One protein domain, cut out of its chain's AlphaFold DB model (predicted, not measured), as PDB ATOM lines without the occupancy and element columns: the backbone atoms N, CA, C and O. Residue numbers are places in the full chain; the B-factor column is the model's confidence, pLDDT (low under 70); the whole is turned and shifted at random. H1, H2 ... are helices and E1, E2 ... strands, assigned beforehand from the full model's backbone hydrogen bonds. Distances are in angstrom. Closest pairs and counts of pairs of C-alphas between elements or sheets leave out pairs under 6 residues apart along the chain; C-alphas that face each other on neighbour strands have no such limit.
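What this domain is: This is residues 43 to 71 and 123 to 254 of the 257 residues of an uncharacterized protein of Natronomonas moolapensis (strain DSM 18674 / CECT 7526 / JCM 14361 / 8.8.11) (UniProt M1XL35). A strongly twisted sheet of six strands, E3 to E8, makes a wall, and a small hairpin, E1 and E2, covers part of one face of it, an uneven sandwich of two sheets face to face. Short H2 packs near one end of the large sheet, while H1 is held well away from it, with residues 145 to 152 sticking out. The printed part has 161 residues, with named elements in the order E1 E2 E3 H1 E4 H2 E5 E6 E7 E8; it is mostly strand, and the neighbour strands are antiparallel. It is compact, with a radius of gyration of the C-alphas of 16.0 A and spans of 50 by 35 by 26 A.

How they stand to each other: The large sheet is branched at E4, residues 155 to 170, which bends by 87 degrees at residue 158. On one side of E4 lie E3, residues 68 to 71, with N 71 and O 155 at 2.9 A, and E5, residues 189 to 192, with N 164 and O 191 at 2.8 A. On the other side lies E6, residues 209 to 219, with N 165 and O 214 at 2.9 A. E6, E7, residues 228 to 241, and E8, residues 244 to 253, form a meander, each strand the antiparallel neighbour of the one before. Its hairpins have N 213 and O 234 at 2.9 A and N 235 and O 251 at 2.9 A. E1, residues 45 to 50, and E2, residues 57 to 61, are a hairpin, with N 49 and O 58 at 3.0 A. The facing parts of the two sheets are 8.1 A centre to centre, with best planes 2 degrees apart. The closest C-alphas of E1 and E8 are those of Leu 50 and Glu 246, 7.2 A apart. H2, residues 172 to 177, is on the large sheet at a height of 7.1 A, over E4 and across the strands at 75 degrees on the local plane; its closest C-alphas with E6 are Asp 172 and Gly 209, 5.5 A. H1, residues 143 to 149, is not on that sheet. In H1 and H2 every O i to N i+4 pair is within hydrogen-bond range. Residues 135 to 136 pair in parallel with residues 251 to 252 of E8.

Where its parts are: From first to last C-alpha, E7 measures 39.5 A, E4 35.5 A, E6 32.9 A and E8 26.4 A. E1 begins at C-alpha 45 (14.036, -29.268, -14.666), and E8 ends at C-alpha 253 (17.030, -38.307, -21.718).

The domain as a whole: The C-alphas farthest apart are those of Pro 223 and Ala 242, 53.4 A. Residues 72 to 122 are not printed, and C-alphas 71 and 123 are 26.7 A apart across this cut. The links H2 to E5 and E5 to E6 are long. Mean pLDDT of the printed part is 87.3; residue 123 and residues 178 to 184 are under 70.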
ATOM      1  N   ASN A  43      17.311 -34.398 -10.790       93.69
ATOM      2  CA  ASN A  43      16.273 -33.419 -10.539       93.69
ATOM      3  C   ASN A  43      16.858 -32.050 -10.880       93.69
ATOM      4  O   ASN A  43      17.753 -31.599 -10.184       93.69
ATOM      5  N   VAL A  44      16.467 -31.478 -12.020       93.06
ATOM      6  CA  VAL A  44      17.100 -30.259 -12.576       93.06
ATOM      7  C   VAL A  44      16.105 -29.366 -13.314       93.06
ATOM      8  O   VAL A  44      16.170 -28.153 -13.235       93.06
ATOM      9  N   ILE A  45      15.147 -29.968 -14.018       93.19
ATOM     10  CA  ILE A  45      14.036 -29.268 -14.666       93.19
ATOM     11  C   ILE A  45      12.778 -29.800 -14.003       93.19
ATOM     12  O   ILE A  45      12.569 -31.021 -14.061       93.19
ATOM     13  N   ASP A  46      11.958 -28.937 -13.422       92.44
ATOM     14  CA  ASP A  46      10.711 -29.314 -12.757       92.44
ATOM     15  C   ASP A  46       9.604 -29.535 -13.788       92.44
ATOM     16  O   ASP A  46       9.143 -30.666 -14.013       92.44
ATOM     17  N   GLU A  47       9.319 -28.491 -14.563       92.25
ATOM     18  CA  GLU A  47       8.246 -28.484 -15.543       92.25
ATOM     19  C   GLU A  47       8.703 -27.919 -16.893       92.25
ATOM     20  O   GLU A  47       9.599 -27.085 -17.005       92.25
ATOM     21  N   VAL A  48       8.098 -28.461 -17.951       93.69
ATOM     22  CA  VAL A  48       8.091 -27.820 -19.262       93.69
ATOM     23  C   VAL A  48       6.673 -27.889 -19.801       93.69
ATOM     24  O   VAL A  48       6.131 -28.982 -20.046       93.69
ATOM     25  N   GLU A  49       6.093 -26.718 -20.000       95.00
ATOM     26  CA  GLU A  49       4.727 -26.539 -20.465       95.00
ATOM     27  C   GLU A  49       4.660 -25.618 -21.686       95.00
ATOM     28  O   GLU A  49       5.660 -25.056 -22.136       95.00
ATOM     29  N   LEU A  50       3.471 -25.525 -22.275       93.62
ATOM     30  CA  LEU A  50       3.183 -24.502 -23.271       93.62
ATOM     31  C   LEU A  50       2.650 -23.276 -22.542       93.62
ATOM     32  O   LEU A  50       1.831 -23.413 -21.634       93.62
ATOM     33  N   ALA A  51       3.054 -22.088 -22.981       91.25
ATOM     34  CA  ALA A  51       2.418 -20.862 -22.529       91.25
ATOM     35  C   ALA A  51       0.915 -20.868 -22.842       91.25
ATOM     36  O   ALA A  51       0.439 -21.609 -23.704       91.25
ATOM     37  N   ALA A  52       0.160 -20.002 -22.163       86.62
ATOM     38  CA  ALA A  52      -1.299 -19.948 -22.279       86.62
ATOM     39  C   ALA A  52      -1.809 -19.703 -23.715       86.62
ATOM     40  O   ALA A  52      -2.942 -20.052 -24.038       86.62
ATOM     41  N   ASP A  53      -0.986 -19.104 -24.577       85.31
ATOM     42  CA  ASP A  53      -1.286 -18.877 -25.994       85.31
ATOM     43  C   ASP A  53      -0.912 -20.066 -26.905       85.31
ATOM     44  O   ASP A  53      -1.186 -20.040 -28.106       85.31
ATOM     45  N   GLY A  54      -0.273 -21.102 -26.353       85.88
ATOM     46  CA  GLY A  54       0.223 -22.279 -27.062       85.88
ATOM     47  C   GLY A  54       1.378 -21.996 -28.026       85.88
ATOM     48  O   GLY A  54       1.742 -22.873 -28.810       85.88
ATOM     49  N   SER A  55       1.939 -20.784 -28.032       87.69
ATOM     50  CA  SER A  55       2.907 -20.344 -29.045       87.69
ATOM     51  C   SER A  55       4.360 -20.554 -28.627       87.69
ATOM     52  O   SER A  55       5.230 -20.600 -29.497       87.69
ATOM     53  N   THR A  56       4.608 -20.709 -27.326       93.00
ATOM     54  CA  THR A  56       5.936 -20.803 -26.706       93.00
ATOM     55  C   THR A  56       6.001 -21.893 -25.648       93.00
ATOM     56  O   THR A  56       4.972 -22.325 -25.128       93.00
ATOM     57  N   LEU A  57       7.218 -22.361 -25.358       94.06
ATOM     58  CA  LEU A  57       7.483 -23.206 -24.196       94.06
ATOM     59  C   LEU A  57       7.701 -22.315 -22.967       94.06
ATOM     60  O   LEU A  57       8.185 -21.196 -23.099       94.06
ATOM     61  N   ARG A  58       7.383 -22.832 -21.785       94.75
ATOM     62  CA  ARG A  58       7.805 -22.284 -20.490       94.75
ATOM     63  C   ARG A  58       8.563 -23.382 -19.767       94.75
ATOM     64  O   ARG A  58       8.138 -24.539 -19.809       94.75
ATOM     65  N   ILE A  59       9.730 -23.045 -19.236       94.81
ATOM     66  CA  ILE A  59      10.651 -23.996 -18.621       94.81
ATOM     67  C   ILE A  59      10.908 -23.534 -17.199       94.81
ATOM     68  O   ILE A  59      11.495 -22.472 -17.003       94.81
ATOM     69  N   ASP A  60      10.545 -24.382 -16.249       93.75
ATOM     70  CA  ASP A  60      10.801 -24.156 -14.835       93.75
ATOM     71  C   ASP A  60      11.982 -25.030 -14.399       93.75
ATOM     72  O   ASP A  60      11.859 -26.266 -14.338       93.75
ATOM     73  N   PRO A  61      13.169 -24.441 -14.157       92.00
ATOM     74  CA  PRO A  61      14.243 -25.156 -13.483       92.00
ATOM     75  C   PRO A  61      13.850 -25.466 -12.034       92.00
ATOM     76  O   PRO A  61      13.060 -24.752 -11.422       92.00
ATOM     77  N   HIS A  62      14.417 -26.528 -11.461       89.75
ATOM     78  CA  HIS A  62      14.348 -26.684 -10.007       89.75
ATOM     79  C   HIS A  62      15.180 -25.594  -9.328       89.75
ATOM     80  O   HIS A  62      16.220 -25.192  -9.850       89.75
ATOM     81  N   GLY A  63      14.756 -25.166  -8.137       84.94
ATOM     82  CA  GLY A  63      15.571 -24.275  -7.314       84.94
ATOM     83  C   GLY A  63      16.921 -24.911  -6.971       84.94
ATOM     84  O   GLY A  63      17.032 -26.136  -6.872       84.94
ATOM     85  N   GLU A  64      17.946 -24.084  -6.757       81.88
ATOM     86  CA  GLU A  64      19.335 -24.522  -6.525       81.88
ATOM     87  C   GLU A  64      19.437 -25.593  -5.421       81.88
ATOM     88  O   GLU A  64      20.078 -26.627  -5.592       81.88
ATOM     89  N   SER A  65      18.695 -25.435  -4.318       84.94
ATOM     90  CA  SER A  65      18.695 -26.393  -3.199       84.94
ATOM     91  C   SER A  65      18.022 -27.742  -3.490       84.94
ATOM     92  O   SER A  65      18.114 -28.665  -2.681       84.94
ATOM     93  N   GLU A  66      17.286 -27.853  -4.594       90.31
ATOM     94  CA  GLU A  66      16.573 -29.068  -5.009       90.31
ATOM     95  C   GLU A  66      17.249 -29.771  -6.192       90.31
ATOM     96  O   GLU A  66      16.830 -30.874  -6.578       90.31
ATOM     97  N   CYS A  67      18.282 -29.148  -6.763       93.75
ATOM     98  CA  CYS A  67      19.002 -29.670  -7.906       93.75
ATOM     99  C   CYS A  67      19.986 -30.770  -7.489       93.75
ATOM    100  O   CYS A  67      20.896 -30.568  -6.685       93.75
ATOM    101  N   TRP A  68      19.821 -31.966  -8.056       94.69
ATOM    102  CA  TRP A  68      20.720 -33.088  -7.788       94.69
ATOM    103  C   TRP A  68      20.859 -34.041  -8.971       94.69
ATOM    104  O   TRP A  68      19.983 -34.161  -9.834       94.69
ATOM    105  N   VAL A  69      21.950 -34.805  -8.974       93.00
ATOM    106  CA  VAL A  69      22.175 -35.913  -9.907       93.00
ATOM    107  C   VAL A  69      22.765 -37.125  -9.198       93.00
ATOM    108  O   VAL A  69      23.543 -36.998  -8.258       93.00
ATOM    109  N   GLN A  70      22.405 -38.321  -9.655       90.81
ATOM    110  CA  GLN A  70      23.066 -39.551  -9.234       90.81
ATOM    111  C   GLN A  70      24.301 -39.832 -10.090       90.81
ATOM    112  O   GLN A  70      24.248 -39.763 -11.321       90.81
ATOM    113  N   SER A  71      25.411 -40.189  -9.446       86.62
ATOM    114  CA  SER A  71      26.636 -40.600 -10.128       86.62
ATOM    115  C   SER A  71      27.354 -41.717  -9.376       86.62
ATOM    116  O   SER A  71      27.307 -41.779  -8.149       86.62
ATOM    117  N   GLY A 123       7.014 -48.489 -26.549       69.50
ATOM    118  CA  GLY A 123       6.873 -47.060 -26.836       69.50
ATOM    119  C   GLY A 123       6.631 -46.219 -25.578       69.50
ATOM    120  O   GLY A 123       6.604 -46.733 -24.457       69.50
ATOM    121  N   TYR A 124       6.380 -44.921 -25.776       76.75
ATOM    122  CA  TYR A 124       6.086 -43.944 -24.716       76.75
ATOM    123  C   TYR A 124       5.028 -44.430 -23.723       76.75
ATOM    124  O   TYR A 124       5.207 -44.323 -22.511       76.75
ATOM    125  N   SER A 125       3.935 -45.006 -24.225       77.81
ATOM    126  CA  SER A 125       2.811 -45.491 -23.415       77.81
ATOM    127  C   SER A 125       3.180 -46.616 -22.444       77.81
ATOM    128  O   SER A 125       2.545 -46.748 -21.405       77.81
ATOM    129  N   SER A 126       4.202 -47.408 -22.765       74.44
ATOM    130  CA  SER A 126       4.649 -48.560 -21.969       74.44
ATOM    131  C   SER A 126       5.940 -48.307 -21.186       74.44
ATOM    132  O   SER A 126       6.385 -49.181 -20.445       74.44
ATOM    133  N   ALA A 127       6.572 -47.148 -21.378       78.75
ATOM    134  CA  ALA A 127       7.827 -46.820 -20.719       78.75
ATOM    135  C   ALA A 127       7.609 -46.534 -19.221       78.75
ATOM    136  O   ALA A 127       6.615 -45.891 -18.861       78.75
ATOM    137  N   PRO A 128       8.547 -46.951 -18.346       81.19
ATOM    138  CA  PRO A 128       8.542 -46.522 -16.951       81.19
ATOM    139  C   PRO A 128       8.585 -44.994 -16.874       81.19
ATOM    140  O   PRO A 128       9.213 -44.335 -17.712       81.19
ATOM    141  N   ARG A 129       7.917 -44.433 -15.867       84.31
ATOM    142  CA  ARG A 129       7.863 -42.988 -15.644       84.31
ATOM    143  C   ARG A 129       8.713 -42.590 -14.444       84.31
ATOM    144  O   ARG A 129       8.774 -43.330 -13.466       84.31
ATOM    145  N   THR A 130       9.361 -41.430 -14.525       84.31
ATOM    146  CA  THR A 130       9.934 -40.762 -13.347       84.31
ATOM    147  C   THR A 130       8.810 -40.235 -12.447       84.31
ATOM    148  O   THR A 130       7.641 -40.247 -12.845       84.31
ATOM    149  N   ALA A 131       9.145 -39.742 -11.250       82.81
ATOM    150  CA  ALA A 131       8.171 -39.115 -10.352       82.81
ATOM    151  C   ALA A 131       7.395 -37.963 -11.032       82.81
ATOM    152  O   ALA A 131       6.191 -37.846 -10.836       82.81
ATOM    153  N   ASN A 132       8.045 -37.223 -11.939       80.69
ATOM    154  CA  ASN A 132       7.450 -36.107 -12.694       80.69
ATOM    155  C   ASN A 132       6.691 -36.585 -13.957       80.69
ATOM    156  O   ASN A 132       6.530 -35.844 -14.924       80.69
ATOM    157  N   GLY A 133       6.308 -37.867 -14.035       83.06
ATOM    158  CA  GLY A 133       5.512 -38.429 -15.138       83.06
ATOM    159  C   GLY A 133       6.247 -38.611 -16.477       83.06
ATOM    160  O   GLY A 133       5.649 -39.054 -17.465       83.06
ATOM    161  N   ARG A 134       7.551 -38.320 -16.543       88.00
ATOM    162  CA  ARG A 134       8.355 -38.374 -17.779       88.00
ATOM    163  C   ARG A 134       8.732 -39.810 -18.112       88.00
ATOM    164  O   ARG A 134       9.220 -40.535 -17.251       88.00
ATOM    165  N   ALA A 135       8.531 -40.225 -19.358       85.00
ATOM    166  CA  ALA A 135       8.980 -41.526 -19.837       85.00
ATOM    167  C   ALA A 135      10.502 -41.594 -19.793       85.00
ATOM    168  O   ALA A 135      11.183 -40.743 -20.358       85.00
ATOM    169  N   TRP A 136      11.055 -42.594 -19.120       83.69
ATOM    170  CA  TRP A 136      12.497 -42.669 -18.963       83.69
ATOM    171  C   TRP A 136      13.137 -43.356 -20.166       83.69
ATOM    172  O   TRP A 136      13.010 -44.571 -20.346       83.69
ATOM    173  N   PHE A 137      13.826 -42.576 -21.002       78.06
ATOM    174  CA  PHE A 137      14.564 -43.098 -22.147       78.06
ATOM    175  C   PHE A 137      15.608 -44.092 -21.656       78.06
ATOM    176  O   PHE A 137      16.423 -43.738 -20.818       78.06
ATOM    177  N   TRP A 138      15.556 -45.335 -22.134       74.25
ATOM    178  CA  TRP A 138      16.446 -46.436 -21.731       74.25
ATOM    179  C   TRP A 138      16.351 -46.872 -20.263       74.25
ATOM    180  O   TRP A 138      17.068 -47.792 -19.884       74.25
ATOM    181  N   GLY A 139      15.445 -46.309 -19.456       71.56
ATOM    182  CA  GLY A 139      15.218 -46.770 -18.083       71.56
ATOM    183  C   GLY A 139      14.688 -48.206 -18.052       71.56
ATOM    184  O   GLY A 139      15.212 -49.050 -17.337       71.56
ATOM    185  N   GLY A 140      13.700 -48.528 -18.896       75.81
ATOM    186  CA  GLY A 140      13.085 -49.863 -18.939       75.81
ATOM    187  C   GLY A 140      12.586 -50.374 -17.572       75.81
ATOM    188  O   GLY A 140      12.726 -49.734 -16.534       75.81
ATOM    189  N   SER A 141      11.985 -51.563 -17.532       77.94
ATOM    190  CA  SER A 141      11.590 -52.165 -16.245       77.94
ATOM    191  C   SER A 141      12.789 -52.577 -15.380       77.94
ATOM    192  O   SER A 141      12.627 -52.815 -14.187       77.94
ATOM    193  N   TYR A 142      13.984 -52.664 -15.973       78.44
ATOM    194  CA  TYR A 142      15.201 -53.105 -15.299       78.44
ATOM    195  C   TYR A 142      15.855 -52.020 -14.441       78.44
ATOM    196  O   TYR A 142      16.520 -52.381 -13.474       78.44
ATOM    197  N   ALA A 143      15.691 -50.725 -14.764       81.44
ATOM    198  CA  ALA A 143      16.424 -49.655 -14.080       81.44
ATOM    199  C   ALA A 143      16.229 -49.711 -12.568       81.44
ATOM    200  O   ALA A 143      17.204 -49.625 -11.834       81.44
ATOM    201  N   SER A 144      14.996 -49.903 -12.095       83.12
ATOM    202  CA  SER A 144      14.730 -49.983 -10.656       83.12
ATOM    203  C   SER A 144      15.455 -51.153  -9.991       83.12
ATOM    204  O   SER A 144      15.996 -50.975  -8.911       83.12
ATOM    205  N   GLY A 145      15.496 -52.324 -10.639       85.38
ATOM    206  CA  GLY A 145      16.249 -53.475 -10.134       85.38
ATOM    207  C   GLY A 145      17.744 -53.176 -10.073       85.38
ATOM    208  O   GLY A 145      18.354 -53.366  -9.034       85.38
ATOM    209  N   TRP A 146      18.290 -52.584 -11.138       87.81
ATOM    210  CA  TRP A 146      19.696 -52.189 -11.178       87.81
ATOM    211  C   TRP A 146      20.049 -51.191 -10.066       87.81
ATOM    212  O   TRP A 146      21.025 -51.389  -9.361       87.81
ATOM    213  N   TYR A 147      19.240 -50.147  -9.851       87.19
ATOM    214  CA  TYR A 147      19.505 -49.174  -8.781       87.19
ATOM    215  C   TYR A 147      19.424 -49.778  -7.380       87.19
ATOM    216  O   TYR A 147      20.110 -49.294  -6.493       87.19
ATOM    217  N   ASN A 148      18.574 -50.785  -7.175       88.06
ATOM    218  CA  ASN A 148      18.484 -51.476  -5.892       88.06
ATOM    219  C   ASN A 148      19.687 -52.402  -5.657       88.06
ATOM    220  O   ASN A 148      20.084 -52.582  -4.516       88.06
ATOM    221  N   ASP A 149      20.232 -52.993  -6.723       89.19
ATOM    222  CA  ASP A 149      21.390 -53.891  -6.652       89.19
ATOM    223  C   ASP A 149      22.729 -53.133  -6.534       89.19
ATOM    224  O   ASP A 149      23.743 -53.749  -6.223       89.19
ATOM    225  N   HIS A 150      22.732 -51.822  -6.804       87.56
ATOM    226  CA  HIS A 150      23.909 -50.943  -6.828       87.56
ATOM    227  C   HIS A 150      23.696 -49.672  -5.981       87.56
ATOM    228  O   HIS A 150      24.161 -48.587  -6.345       87.56
ATOM    229  N   ASP A 151      22.934 -49.765  -4.889       88.19
ATOM    230  CA  ASP A 151      22.620 -48.611  -4.037       88.19
ATOM    231  C   ASP A 151      23.832 -48.114  -3.229       88.19
ATOM    232  O   ASP A 151      23.904 -46.932  -2.898       88.19
ATOM    233  N   ASP A 152      24.812 -48.983  -2.988       87.69
ATOM    234  CA  ASP A 152      26.099 -48.692  -2.353       87.69
ATOM    235  C   ASP A 152      27.139 -48.087  -3.312       87.69
ATOM    236  O   ASP A 152      28.129 -47.508  -2.866       87.69
ATOM    237  N   GLU A 153      26.911 -48.182  -4.622       85.56
ATOM    238  CA  GLU A 153      27.813 -47.675  -5.664       85.56
ATOM    239  C   GLU A 153      27.387 -46.309  -6.229       85.56
ATOM    240  O   GLU A 153      28.076 -45.746  -7.085       85.56
ATOM    241  N   VAL A 154      26.230 -45.787  -5.815       88.38
ATOM    242  CA  VAL A 154      25.615 -44.590  -6.398       88.38
ATOM    243  C   VAL A 154      25.357 -43.537  -5.332       88.38
ATOM    244  O   VAL A 154      24.569 -43.741  -4.414       88.38
ATOM    245  N   THR A 155      25.927 -42.350  -5.531       87.81
ATOM    246  CA  THR A 155      25.729 -41.203  -4.637       87.81
ATOM    247  C   THR A 155      24.930 -40.101  -5.329       87.81
ATOM    248  O   THR A 155      25.049 -39.893  -6.540       87.81
ATOM    249  N   GLN A 156      24.074 -39.415  -4.566       92.44
ATOM    250  CA  GLN A 156      23.430 -38.175  -4.997       92.44
ATOM    251  C   GLN A 156      24.356 -36.996  -4.711       92.44
ATOM    252  O   GLN A 156      24.784 -36.815  -3.575       92.44
ATOM    253  N   TYR A 157      24.616 -36.196  -5.737       91.12
ATOM    254  CA  TYR A 157      25.406 -34.979  -5.635       91.12
ATOM    255  C   TYR A 157      24.520 -33.756  -5.878       91.12
ATOM    256  O   TYR A 157      23.746 -33.780  -6.845       91.12
ATOM    257  N   PRO A 158      24.621 -32.711  -5.038       94.88
ATOM    258  CA  PRO A 158      24.024 -31.415  -5.329       94.88
ATOM    259  C   PRO A 158      24.702 -30.800  -6.557       94.88
ATOM    260  O   PRO A 158      25.919 -30.931  -6.745       94.88
ATOM    261  N   VAL A 159      23.909 -30.173  -7.421       94.38
ATOM    262  CA  VAL A 159      24.397 -29.586  -8.674       94.38
ATOM    263  C   VAL A 159      23.776 -28.230  -8.930       94.38
ATOM    264  O   VAL A 159      22.613 -28.024  -8.606       94.38
ATOM    265  N   ASP A 160      24.530 -27.370  -9.600       94.56
ATOM    266  CA  ASP A 160      24.024 -26.126 -10.165       94.56
ATOM    267  C   ASP A 160      23.780 -26.297 -11.663       94.56
ATOM    268  O   ASP A 160      24.404 -27.129 -12.336       94.56
ATOM    269  N   ILE A 161      22.866 -25.489 -12.196       94.31
ATOM    270  CA  ILE A 161      22.603 -25.416 -13.629       94.31
ATOM    271  C   ILE A 161      23.520 -24.346 -14.223       94.31
ATOM    272  O   ILE A 161      23.303 -23.152 -14.040       94.31
ATOM    273  N   ASP A 162      24.536 -24.771 -14.972       93.44
ATOM    274  CA  ASP A 162      25.434 -23.849 -15.678       93.44
ATOM    275  C   ASP A 162      24.754 -23.243 -16.910       93.44
ATOM    276  O   ASP A 162      24.927 -22.066 -17.215       93.44
ATOM    277  N   ALA A 163      23.932 -24.030 -17.611       93.81
ATOM    278  CA  ALA A 163      23.194 -23.541 -18.767       93.81
ATOM    279  C   ALA A 163      21.902 -24.319 -19.023       93.81
ATOM    280  O   ALA A 163      21.850 -25.537 -18.854       93.81
ATOM    281  N   ILE A 164      20.884 -23.634 -19.541       94.19
ATOM    282  CA  ILE A 164      19.696 -24.245 -20.147       94.19
ATOM    283  C   ILE A 164      19.735 -24.042 -21.654       94.19
ATOM    284  O   ILE A 164      19.969 -22.941 -22.140       94.19
ATOM    285  N   GLY A 165      19.500 -25.115 -22.398       93.38
ATOM    286  CA  GLY A 165      19.484 -25.134 -23.854       93.38
ATOM    287  C   GLY A 165      18.140 -25.616 -24.378       93.38
ATOM    288  O   GLY A 165      17.563 -26.564 -23.841       93.38
ATOM    289  N   VAL A 166      17.652 -24.995 -25.452       94.69
ATOM    290  CA  VAL A 166      16.422 -25.407 -26.141       94.69
ATOM    291  C   VAL A 166      16.711 -25.580 -27.624       94.69
ATOM    292  O   VAL A 166      17.386 -24.748 -28.224       94.69
ATOM    293  N   ALA A 167      16.234 -26.674 -28.215       93.38
ATOM    294  CA  ALA A 167      16.403 -26.947 -29.639       93.38
ATOM    295  C   ALA A 167      15.172 -27.619 -30.248       93.38
ATOM    296  O   ALA A 167      14.593 -28.534 -29.655       93.38
ATOM    297  N   TYR A 168      14.826 -27.242 -31.473       93.19
ATOM    298  CA  TYR A 168      13.921 -27.990 -32.327       93.19
ATOM    299  C   TYR A 168      14.681 -29.113 -33.046       93.19
ATOM    300  O   TYR A 168      15.558 -28.895 -33.880       93.19
ATOM    301  N   ILE A 169      14.326 -30.356 -32.733       90.31
ATOM    302  CA  ILE A 169      14.978 -31.558 -33.268       90.31
ATOM    303  C   ILE A 169      14.462 -31.871 -34.681       90.31
ATOM    304  O   ILE A 169      15.205 -32.358 -35.547       90.31
ATOM    305  N   GLY A 170      13.181 -31.582 -34.922       90.56
ATOM    306  CA  GLY A 170      12.518 -31.789 -36.202       90.56
ATOM    307  C   GLY A 170      11.145 -32.444 -36.092       90.56
ATOM    308  O   GLY A 170      10.614 -32.660 -35.008       90.56
ATOM    309  N   SER A 171      10.573 -32.788 -37.245       89.38
ATOM    310  CA  SER A 171       9.291 -33.492 -37.330       89.38
ATOM    311  C   SER A 171       9.364 -34.918 -36.768       89.38
ATOM    312  O   SER A 171      10.450 -35.483 -36.644       89.38
ATOM    313  N   ASP A 172       8.203 -35.536 -36.518       84.31
ATOM    314  CA  ASP A 172       8.100 -36.944 -36.090       84.31
ATOM    315  C   ASP A 172       8.922 -37.883 -36.990       84.31
ATOM    316  O   ASP A 172       9.730 -38.663 -36.496       84.31
ATOM    317  N   ALA A 173       8.805 -37.735 -38.313       78.81
ATOM    318  CA  ALA A 173       9.545 -38.559 -39.269       78.81
ATOM    319  C   ALA A 173      11.071 -38.394 -39.147       78.81
ATOM    320  O   ALA A 173      11.809 -39.375 -39.209       78.81
ATOM    321  N   ARG A 174      11.553 -37.159 -38.953       79.94
ATOM    322  CA  ARG A 174      12.986 -36.888 -38.775       79.94
ATOM    323  C   ARG A 174      13.490 -37.430 -37.442       79.94
ATOM    324  O   ARG A 174      14.588 -37.975 -37.395       79.94
ATOM    325  N   PHE A 175      12.702 -37.277 -36.384       79.12
ATOM    326  CA  PHE A 175      13.044 -37.777 -35.060       79.12
ATOM    327  C   PHE A 175      13.149 -39.309 -35.050       79.12
ATOM    328  O   PHE A 175      14.103 -39.856 -34.508       79.12
ATOM    329  N   GLU A 176      12.213 -40.010 -35.692       73.81
ATOM    330  CA  GLU A 176      12.253 -41.474 -35.812       73.81
ATOM    331  C   GLU A 176      13.468 -41.970 -36.609       73.81
ATOM    332  O   GLU A 176      14.038 -43.012 -36.291       73.81
ATOM    333  N   GLU A 177      13.895 -41.223 -37.629       72.50
ATOM    334  CA  GLU A 177      15.068 -41.565 -38.438       72.50
ATOM    335  C   GLU A 177      16.395 -41.247 -37.725       72.50
ATOM    336  O   GLU A 177      17.366 -42.003 -37.830       72.50
ATOM    337  N   GLN A 178      16.454 -40.118 -37.016       68.88
ATOM    338  CA  GLN A 178      17.678 -39.528 -36.469       68.88
ATOM    339  C   GLN A 178      17.505 -39.171 -34.990       68.88
ATOM    340  O   GLN A 178      17.734 -38.029 -34.600       68.88
ATOM    341  N   ASP A 179      17.115 -40.158 -34.176       69.31
ATOM    342  CA  ASP A 179      16.953 -40.010 -32.724       69.31
ATOM    343  C   ASP A 179      18.266 -39.510 -32.089       69.31
ATOM    344  O   ASP A 179      19.277 -40.237 -32.082       69.31
ATOM    345  N   PRO A 180      18.315 -38.255 -31.606       69.81
ATOM    346  CA  PRO A 180      19.526 -37.737 -31.012       69.81
ATOM    347  C   PRO A 180      19.722 -38.371 -29.634       69.81
ATOM    348  O   PRO A 180      18.931 -38.171 -28.716       69.81
ATOM    349  N   GLY A 181      20.836 -39.086 -29.448       68.94
ATOM    350  CA  GLY A 181      21.246 -39.568 -28.124       68.94
ATOM    351  C   GLY A 181      21.404 -38.431 -27.092       68.94
ATOM    352  O   GLY A 181      21.268 -37.261 -27.435       68.94
ATOM    353  N   PRO A 182      21.761 -38.731 -25.833       61.84
ATOM    354  CA  PRO A 182      21.697 -37.783 -24.706       61.84
ATOM    355  C   PRO A 182      22.698 -36.616 -24.739       61.84
ATOM    356  O   PRO A 182      22.709 -35.802 -23.824       61.84
ATOM    357  N   GLY A 183      23.571 -36.556 -25.747       61.59
ATOM    358  CA  GLY A 183      24.603 -35.528 -25.850       61.59
ATOM    359  C   GLY A 183      24.045 -34.124 -26.118       61.59
ATOM    360  O   GLY A 183      22.856 -33.977 -26.423       61.59
ATOM    361  N   PRO A 184      24.918 -33.100 -26.046       66.44
ATOM    362  CA  PRO A 184      24.532 -31.742 -26.397       66.44
ATOM    363  C   PRO A 184      24.031 -31.701 -27.840       66.44
ATOM    364  O   PRO A 184      24.584 -32.359 -28.730       66.44
ATOM    365  N   LEU A 185      22.980 -30.922 -28.061       81.56
ATOM    366  CA  LEU A 185      22.539 -30.554 -29.395       81.56
ATOM    367  C   LEU A 185      23.167 -29.225 -29.803       81.56
ATOM    368  O   LEU A 185      23.738 -28.507 -28.985       81.56
ATOM    369  N   ASN A 186      23.034 -28.891 -31.083       87.06
ATOM    370  CA  ASN A 186      23.150 -27.498 -31.484       87.06
ATOM    371  C   ASN A 186      21.899 -26.794 -30.956       87.06
ATOM    372  O   ASN A 186      20.814 -27.012 -31.492       87.06
ATOM    373  N   TRP A 187      22.056 -26.056 -29.863       91.38
ATOM    374  CA  TRP A 187      20.969 -25.334 -29.218       91.38
ATOM    375  C   TRP A 187      20.530 -24.152 -30.082       91.38
ATOM    376  O   TRP A 187      21.376 -23.422 -30.600       91.38
ATOM    377  N   ASP A 188      19.218 -23.985 -30.236       92.50
ATOM    378  CA  ASP A 188      18.640 -22.811 -30.891       92.50
ATOM    379  C   ASP A 188      18.690 -21.610 -29.936       92.50
ATOM    380  O   ASP A 188      19.103 -20.525 -30.336       92.50
ATOM    381  N   ASP A 189      18.359 -21.845 -28.661       92.19
ATOM    382  CA  ASP A 189      18.491 -20.885 -27.564       92.19
ATOM    383  C   ASP A 189      19.354 -21.459 -26.437       92.19
ATOM    384  O   ASP A 189      19.313 -22.658 -26.145       92.19
ATOM    385  N   THR A 190      20.128 -20.603 -25.769       93.56
ATOM    386  CA  THR A 190      20.905 -20.969 -24.577       93.56
ATOM    387  C   THR A 190      20.868 -19.852 -23.541       93.56
ATOM    388  O   THR A 190      21.060 -18.682 -23.871       93.56
ATOM    389  N   TYR A 191      20.655 -20.236 -22.288       92.62
ATOM    390  CA  TYR A 191      20.544 -19.377 -21.117       92.62
ATOM    391  C   TYR A 191      21.619 -19.801 -20.125       92.62
ATOM    392  O   TYR A 191      21.548 -20.904 -19.595       92.62
ATOM    393  N   ASN A 192      22.631 -18.963 -19.913       92.25
ATOM    394  CA  ASN A 192      23.737 -19.282 -19.009       92.25
ATOM    395  C   ASN A 192      23.411 -18.819 -17.591       92.25
ATOM    396  O   ASN A 192      22.855 -17.732 -17.427       92.25
ATOM    397  N   SER A 193      23.806 -19.627 -16.613       85.56
ATOM    398  CA  SER A 193      23.571 -19.431 -15.182       85.56
ATOM    399  C   SER A 193      22.133 -18.978 -14.897       85.56
ATOM    400  O   SER A 193      21.934 -17.883 -14.362       85.56
ATOM    401  N   PRO A 194      21.121 -19.750 -15.344       85.12
ATOM    402  CA  PRO A 194      19.735 -19.410 -15.072       85.12
ATOM    403  C   PRO A 194      19.488 -19.419 -13.562       85.12
ATOM    404  O   PRO A 194      19.973 -20.302 -12.859       85.12
ATOM    405  N   SER A 195      18.727 -18.443 -13.075       80.81
ATOM    406  CA  SER A 195      18.168 -18.491 -11.725       80.81
ATOM    407  C   SER A 195      17.041 -19.530 -11.646       80.81
ATOM    408  O   SER A 195      16.680 -20.160 -12.639       80.81
ATOM    409  N   ASP A 196      16.429 -19.657 -10.472       76.81
ATOM    410  CA  ASP A 196      15.188 -20.408 -10.244       76.81
ATOM    411  C   ASP A 196      13.937 -19.739 -10.856       76.81
ATOM    412  O   ASP A 196      12.807 -20.128 -10.563       76.81
ATOM    413  N   GLU A 197      14.125 -18.728 -11.709       84.25
ATOM    414  CA  GLU A 197      13.039 -18.059 -12.415       84.25
ATOM    415  C   GLU A 197      12.655 -18.831 -13.683       84.25
ATOM    416  O   GLU A 197      13.492 -19.415 -14.375       84.25
ATOM    417  N   GLU A 198      11.366 -18.781 -14.011       88.50
ATOM    418  CA  GLU A 198      10.824 -19.350 -15.240       88.50
ATOM    419  C   GLU A 198      11.515 -18.772 -16.483       88.50
ATOM    420  O   GLU A 198      11.667 -17.556 -16.647       88.50
ATOM    421  N   ILE A 199      11.873 -19.657 -17.411       89.50
ATOM    422  CA  ILE A 199      12.488 -19.297 -18.685       89.50
ATOM    423  C   ILE A 199      11.463 -19.428 -19.806       89.50
ATOM    424  O   ILE A 199      10.934 -20.510 -20.072       89.50
ATOM    425  N   GLU A 200      11.267 -18.337 -20.545       89.25
ATOM    426  CA  GLU A 200      10.571 -18.333 -21.833       89.25
ATOM    427  C   GLU A 200      11.589 -18.323 -22.992       89.25
ATOM    428  O   GLU A 200      12.253 -17.303 -23.226       89.25
ATOM    429  N   PRO A 201      11.716 -19.426 -23.758       84.31
ATOM    430  CA  PRO A 201      12.536 -19.485 -24.960       84.31
ATOM    431  C   PRO A 201      12.166 -18.418 -25.993       84.31
ATOM    432  O   PRO A 201      11.006 -18.012 -26.123       84.31
ATOM    433  N   SER A 202      13.146 -17.995 -26.790       80.62
ATOM    434  CA  SER A 202      12.922 -17.041 -27.879       80.62
ATOM    435  C   SER A 202      12.157 -17.666 -29.052       80.62
ATOM    436  O   SER A 202      11.553 -16.940 -29.847       80.62
ATOM    437  N   ILE A 203      12.124 -19.003 -29.129       80.12
ATOM    438  CA  ILE A 203      11.332 -19.773 -30.095       80.12
ATOM    439  C   ILE A 203       9.837 -19.454 -29.939       80.12
ATOM    440  O   ILE A 203       9.130 -20.042 -29.119       80.12
ATOM    441  N   ARG A 204       9.350 -18.542 -30.782       83.00
ATOM    442  CA  ARG A 204       7.926 -18.236 -30.967       83.00
ATOM    443  C   ARG A 204       7.312 -19.133 -32.044       83.00
ATOM    444  O   ARG A 204       8.017 -19.688 -32.885       83.00
ATOM    445  N   ASP A 205       5.987 -19.245 -32.016       85.38
ATOM    446  CA  ASP A 205       5.189 -19.994 -32.989       85.38
ATOM    447  C   ASP A 205       5.647 -21.451 -33.167       85.38
ATOM    448  O   ASP A 205       5.865 -21.917 -34.288       85.38
ATOM    449  N   LEU A 206       5.756 -22.187 -32.052       91.25
ATOM    450  CA  LEU A 206       6.211 -23.584 -32.034       91.25
ATOM    451  C   LEU A 206       5.600 -24.418 -33.167       91.25
ATOM    452  O   LEU A 206       4.386 -24.460 -33.354       91.25
ATOM    453  N   GLN A 207       6.436 -25.113 -33.921       91.81
ATOM    454  CA  GLN A 207       5.998 -26.031 -34.959       91.81
ATOM    455  C   GLN A 207       5.606 -27.374 -34.338       91.81
ATOM    456  O   GLN A 207       6.077 -27.752 -33.269       91.81
ATOM    457  N   SER A 208       4.754 -28.137 -35.022       93.69
ATOM    458  CA  SER A 208       4.540 -29.535 -34.637       93.69
ATOM    459  C   SER A 208       5.815 -30.347 -34.867       93.69
ATOM    460  O   SER A 208       6.363 -30.343 -35.972       93.69
ATOM    461  N   GLY A 209       6.251 -31.081 -33.848       93.19
ATOM    462  CA  GLY A 209       7.449 -31.909 -33.890       93.19
ATOM    463  C   GLY A 209       8.089 -32.075 -32.517       93.19
ATOM    464  O   GLY A 209       7.436 -31.951 -31.479       93.19
ATOM    465  N   TRP A 210       9.376 -32.391 -32.528       93.62
ATOM    466  CA  TRP A 210      10.164 -32.709 -31.350       93.62
ATOM    467  C   TRP A 210      11.070 -31.560 -30.952       93.62
ATOM    468  O   TRP A 210      11.789 -31.000 -31.779       93.62
ATOM    469  N   TYR A 211      11.074 -31.278 -29.659       94.19
ATOM    470  CA  TYR A 211      11.921 -30.293 -29.013       94.19
ATOM    471  C   TYR A 211      12.762 -30.975 -27.944       94.19
ATOM    472  O   TYR A 211      12.285 -31.903 -27.290       94.19
ATOM    473  N   ARG A 212      13.992 -30.502 -27.750       93.56
ATOM    474  CA  ARG A 212      14.822 -30.849 -26.599       93.56
ATOM    475  C   ARG A 212      14.978 -29.635 -25.709       93.56
ATOM    476  O   ARG A 212      15.379 -28.579 -26.192       93.56
ATOM    477  N   VAL A 213      14.743 -29.833 -24.421       94.25
ATOM    478  CA  VAL A 213      15.183 -28.927 -23.360       94.25
ATOM    479  C   VAL A 213      16.283 -29.637 -22.586       94.25
ATOM    480  O   VAL A 213      16.099 -30.781 -22.172       94.25
ATOM    481  N   GLY A 214      17.438 -29.008 -22.432       93.06
ATOM    482  CA  GLY A 214      18.572 -29.543 -21.688       93.06
ATOM    483  C   GLY A 214      19.001 -28.601 -20.576       93.06
ATOM    484  O   GLY A 214      18.945 -27.392 -20.756       93.06
ATOM    485  N   ALA A 215      19.474 -29.162 -19.467       93.25
ATOM    486  CA  ALA A 215      20.216 -28.452 -18.430       93.25
ATOM    487  C   ALA A 215      21.645 -29.012 -18.371       93.25
ATOM    488  O   ALA A 215      21.823 -30.215 -18.154       93.25
ATOM    489  N   ASN A 216      22.657 -28.180 -18.607       92.44
ATOM    490  CA  ASN A 216      24.042 -28.519 -18.311       92.44
ATOM    491  C   ASN A 216      24.288 -28.294 -16.827       92.44
ATOM    492  O   ASN A 216      23.928 -27.245 -16.301       92.44
ATOM    493  N   ILE A 217      24.865 -29.293 -16.170       92.19
ATOM    494  CA  ILE A 217      25.000 -29.301 -14.720       92.19
ATOM    495  C   ILE A 217      26.445 -29.454 -14.275       92.19
ATOM    496  O   ILE A 217      27.205 -30.244 -14.849       92.19
ATOM    497  N   VAL A 218      26.778 -28.743 -13.205       91.44
ATOM    498  CA  VAL A 218      28.078 -28.766 -12.533       91.44
ATOM    499  C   VAL A 218      27.893 -29.120 -11.059       91.44
ATOM    500  O   VAL A 218      26.830 -28.878 -10.499       91.44
ATOM    501  N   ILE A 219      28.895 -29.720 -10.419       91.69
ATOM    502  CA  ILE A 219      28.850 -29.967  -8.966       91.69
ATOM    503  C   ILE A 219      28.794 -28.628  -8.220       91.69
ATOM    504  O   ILE A 219      29.656 -27.783  -8.453       91.69
ATOM    505  N   ALA A 220      27.807 -28.467  -7.335       91.25
ATOM    506  CA  ALA A 220      27.552 -27.205  -6.631       91.25
ATOM    507  C   ALA A 220      28.477 -26.983  -5.427       91.25
ATOM    508  O   ALA A 220      28.856 -25.862  -5.112       91.25
ATOM    509  N   GLU A 221      28.841 -28.058  -4.726       87.88
ATOM    510  CA  GLU A 221      29.618 -27.958  -3.493       87.88
ATOM    511  C   GLU A 221      30.575 -29.134  -3.306       87.88
ATOM    512  O   GLU A 221      30.359 -30.248  -3.794       87.88
ATOM    513  N   GLY A 222      31.636 -28.878  -2.541       85.62
ATOM    514  CA  GLY A 222      32.611 -29.880  -2.140       85.62
ATOM    515  C   GLY A 222      33.904 -29.850  -2.964       85.62
ATOM    516  O   GLY A 222      34.175 -28.899  -3.690       85.62
ATOM    517  N   PRO A 223      34.752 -30.880  -2.823       83.75
ATOM    518  CA  PRO A 223      36.095 -30.903  -3.410       83.75
ATOM    519  C   PRO A 223      36.100 -30.920  -4.945       83.75
ATOM    520  O   PRO A 223      37.095 -30.535  -5.555       83.75
ATOM    521  N   ASP A 224      34.988 -31.331  -5.553       85.00
ATOM    522  CA  ASP A 224      34.798 -31.409  -7.000       85.00
ATOM    523  C   ASP A 224      33.879 -30.295  -7.543       85.00
ATOM    524  O   ASP A 224      33.389 -30.412  -8.670       85.00
ATOM    525  N   GLU A 225      33.640 -29.228  -6.768       91.00
ATOM    526  CA  GLU A 225      32.861 -28.045  -7.173       91.00
ATOM    527  C   GLU A 225      33.275 -27.527  -8.563       91.00
ATOM    528  O   GLU A 225      34.457 -27.460  -8.913       91.00
ATOM    529  N   GLY A 226      32.281 -27.194  -9.391       87.25
ATOM    530  CA  GLY A 226      32.468 -26.730 -10.768       87.25
ATOM    531  C   GLY A 226      32.736 -27.839 -11.792       87.25
ATOM    532  O   GLY A 226      32.888 -27.557 -12.981       87.25
ATOM    533  N   THR A 227      32.782 -29.112 -11.381       89.19
ATOM    534  CA  THR A 227      32.966 -30.226 -12.322       89.19
ATOM    535  C   THR A 227      31.743 -30.403 -13.220       89.19
ATOM    536  O   THR A 227      30.675 -30.775 -12.739       89.19
ATOM    537  N   ASP A 228      31.925 -30.252 -14.536       88.88
ATOM    538  CA  ASP A 228      30.892 -30.507 -15.550       88.88
ATOM    539  C   ASP A 228      30.499 -31.996 -15.602       88.88
ATOM    540  O   ASP A 228      31.317 -32.920 -15.770       88.88
ATOM    541  N   LEU A 229      29.200 -32.236 -15.441       86.44
ATOM    542  CA  LEU A 229      28.580 -33.555 -15.465       86.44
ATOM    543  C   LEU A 229      27.801 -33.811 -16.760       86.44
ATOM    544  O   LEU A 229      27.226 -34.892 -16.913       86.44
ATOM    545  N   GLY A 230      27.794 -32.874 -17.702       87.75
ATOM    546  CA  GLY A 230      27.115 -32.944 -18.986       87.75
ATOM    547  C   GLY A 230      25.661 -32.481 -18.929       87.75
ATOM    548  O   GLY A 230      25.241 -31.778 -18.013       87.75
ATOM    549  N   TRP A 231      24.891 -32.863 -19.948       90.00
ATOM    550  CA  TRP A 231      23.520 -32.398 -20.142       90.00
ATOM    551  C   TRP A 231      22.490 -33.407 -19.646       90.00
ATOM    552  O   TRP A 231      22.511 -34.582 -20.013       90.00
ATOM    553  N   GLU A 232      21.537 -32.915 -18.870       90.56
ATOM    554  CA  GLU A 232      20.311 -33.599 -18.499       90.56
ATOM    555  C   GLU A 232      19.164 -33.088 -19.362       90.56
ATOM    556  O   GLU A 232      18.771 -31.932 -19.260       90.56
ATOM    557  N   CYS A 233      18.603 -33.952 -20.207       92.44
ATOM    558  CA  CYS A 233      17.669 -33.524 -21.242       92.44
ATOM    559  C   CYS A 233      16.245 -34.058 -21.048       92.44
ATOM    560  O   CYS A 233      16.005 -35.073 -20.376       92.44
ATOM    561  N   LEU A 234      15.313 -33.365 -21.694       92.25
ATOM    562  CA  LEU A 234      13.917 -33.711 -21.893       92.25
ATOM    563  C   LEU A 234      13.577 -33.575 -23.374       92.25
ATOM    564  O   LEU A 234      13.680 -32.484 -23.927       92.25
ATOM    565  N   ASP A 235      13.123 -34.666 -23.986       92.81
ATOM    566  CA  ASP A 235      12.528 -34.624 -25.321       92.81
ATOM    567  C   ASP A 235      11.015 -34.516 -25.211       92.81
ATOM    568  O   ASP A 235      10.360 -35.320 -24.538       92.81
ATOM    569  N   LEU A 236      10.460 -33.528 -25.896       93.25
ATOM    570  CA  LEU A 236       9.055 -33.163 -25.840       93.25
ATOM    571  C   LEU A 236       8.473 -33.206 -27.247       93.25
ATOM    572  O   LEU A 236       9.063 -32.654 -28.175       93.25
ATOM    573  N   ARG A 237       7.301 -33.824 -27.408       93.44
ATOM    574  CA  ARG A 237       6.579 -33.797 -28.687       93.44
ATOM    575  C   ARG A 237       5.415 -32.823 -28.636       93.44
ATOM    576  O   ARG A 237       4.396 -33.121 -28.003       93.44
ATOM    577  N   VAL A 238       5.547 -31.724 -29.369       94.88
ATOM    578  CA  VAL A 238       4.488 -30.738 -29.601       94.88
ATOM    579  C   VAL A 238       3.657 -31.172 -30.807       94.88
ATOM    580  O   VAL A 238       4.203 -31.502 -31.862       94.88
ATOM    581  N   ARG A 239       2.331 -31.173 -30.666       93.88
ATOM    582  CA  ARG A 239       1.395 -31.459 -31.760       93.88
ATOM    583  C   ARG A 239       0.295 -30.421 -31.831       93.88
ATOM    584  O   ARG A 239      -0.240 -30.025 -30.805       93.88
ATOM    585  N   GLU A 240      -0.063 -30.049 -33.053       92.94
ATOM    586  CA  GLU A 240      -1.281 -29.301 -33.349       92.94
ATOM    587  C   GLU A 240      -2.500 -30.232 -33.269       92.94
ATOM    588  O   GLU A 240      -2.512 -31.318 -33.861       92.94
ATOM    589  N   THR A 241      -3.533 -29.796 -32.559       89.44
ATOM    590  CA  THR A 241      -4.825 -30.478 -32.427       89.44
ATOM    591  C   THR A 241      -5.963 -29.543 -32.843       89.44
ATOM    592  O   THR A 241      -5.731 -28.412 -33.266       89.44
ATOM    593  N   ALA A 242      -7.214 -30.001 -32.735       88.94
ATOM    594  CA  ALA A 242      -8.375 -29.148 -32.992       88.94
ATOM    595  C   ALA A 242      -8.502 -27.987 -31.984       88.94
ATOM    596  O   ALA A 242      -9.062 -26.951 -32.334       88.94
ATOM    597  N   ASP A 243      -7.967 -28.163 -30.773       87.31
ATOM    598  CA  ASP A 243      -8.079 -27.217 -29.656       87.31
ATOM    599  C   ASP A 243      -6.801 -26.375 -29.461       87.31
ATOM    600  O   ASP A 243      -6.700 -25.605 -28.508       87.31
ATOM    601  N   GLY A 244      -5.828 -26.500 -30.373       90.06
ATOM    602  CA  GLY A 244      -4.527 -25.828 -30.321       90.06
ATOM    603  C   GLY A 244      -3.365 -26.804 -30.145       90.06
ATOM    604  O   GLY A 244      -3.490 -28.004 -30.408       90.06
ATOM    605  N   LYS A 245      -2.207 -26.293 -29.721       93.69
ATOM    606  CA  LYS A 245      -1.001 -27.109 -29.524       93.69
ATOM    607  C   LYS A 245      -0.980 -27.759 -28.148       93.69
ATOM    608  O   LYS A 245      -1.362 -27.147 -27.159       93.69
ATOM    609  N   GLU A 246      -0.464 -28.981 -28.086       94.00
ATOM    610  CA  GLU A 246      -0.254 -29.707 -26.833       94.00
ATOM    611  C   GLU A 246       1.082 -30.469 -26.818       94.00
ATOM    612  O   GLU A 246       1.594 -30.895 -27.860       94.00
ATOM    613  N   ILE A 247       1.633 -30.693 -25.619       94.44
ATOM    614  CA  ILE A 247       2.773 -31.597 -25.408       94.44
ATOM    615  C   ILE A 247       2.242 -33.007 -25.139       94.44
ATOM    616  O   ILE A 247       1.772 -33.322 -24.042       94.44
ATOM    617  N   THR A 248       2.370 -33.877 -26.139       91.62
ATOM    618  CA  THR A 248       1.833 -35.250 -26.109       91.62
ATOM    619  C   THR A 248       2.795 -36.281 -25.528       91.62
ATOM    620  O   THR A 248       2.361 -37.307 -25.001       91.62
ATOM    621  N   GLU A 249       4.104 -36.036 -25.619       90.88
ATOM    622  CA  GLU A 249       5.130 -36.925 -25.072       90.88
ATOM    623  C   GLU A 249       6.208 -36.145 -24.337       90.88
ATOM    624  O   GLU A 249       6.592 -35.067 -24.776       90.88
ATOM    625  N   ARG A 250       6.686 -36.719 -23.228       92.75
ATOM    626  CA  ARG A 250       7.775 -36.193 -22.401       92.75
ATOM    627  C   ARG A 250       8.751 -37.304 -22.044       92.75
ATOM    628  O   ARG A 250       8.400 -38.196 -21.270       92.75
ATOM    629  N   TRP A 251       9.956 -37.261 -22.587       90.31
ATOM    630  CA  TRP A 251      10.982 -38.274 -22.384       90.31
ATOM    631  C   TRP A 251      12.168 -37.711 -21.614       90.31
ATOM    632  O   TRP A 251      12.815 -36.785 -22.084       90.31
ATOM    633  N   LYS A 252      12.497 -38.297 -20.461       90.50
ATOM    634  CA  LYS A 252      13.754 -38.011 -19.767       90.50
ATOM    635  C   LYS A 252      14.895 -38.678 -20.517       90.50
ATOM    636  O   LYS A 252      14.907 -39.903 -20.624       90.50
ATOM    637  N   VAL A 253      15.842 -37.875 -20.984       88.50
ATOM    638  CA  VAL A 253      17.030 -38.307 -21.718       88.50
ATOM    639  C   VAL A 253      18.259 -37.915 -20.900       88.50
ATOM    640  O   VAL A 253      18.568 -36.737 -20.748       88.50
ATOM    641  N   SER A 254      18.944 -38.906 -20.338       85.19
ATOM    642  CA  SER A 254      20.115 -38.701 -19.477       85.19
ATOM    643  C   SER A 254      21.275 -39.575 -19.938       85.19
ATOM    644  O   SER A 254      21.040 -40.665 -20.471       85.19
TER     645      SER A 254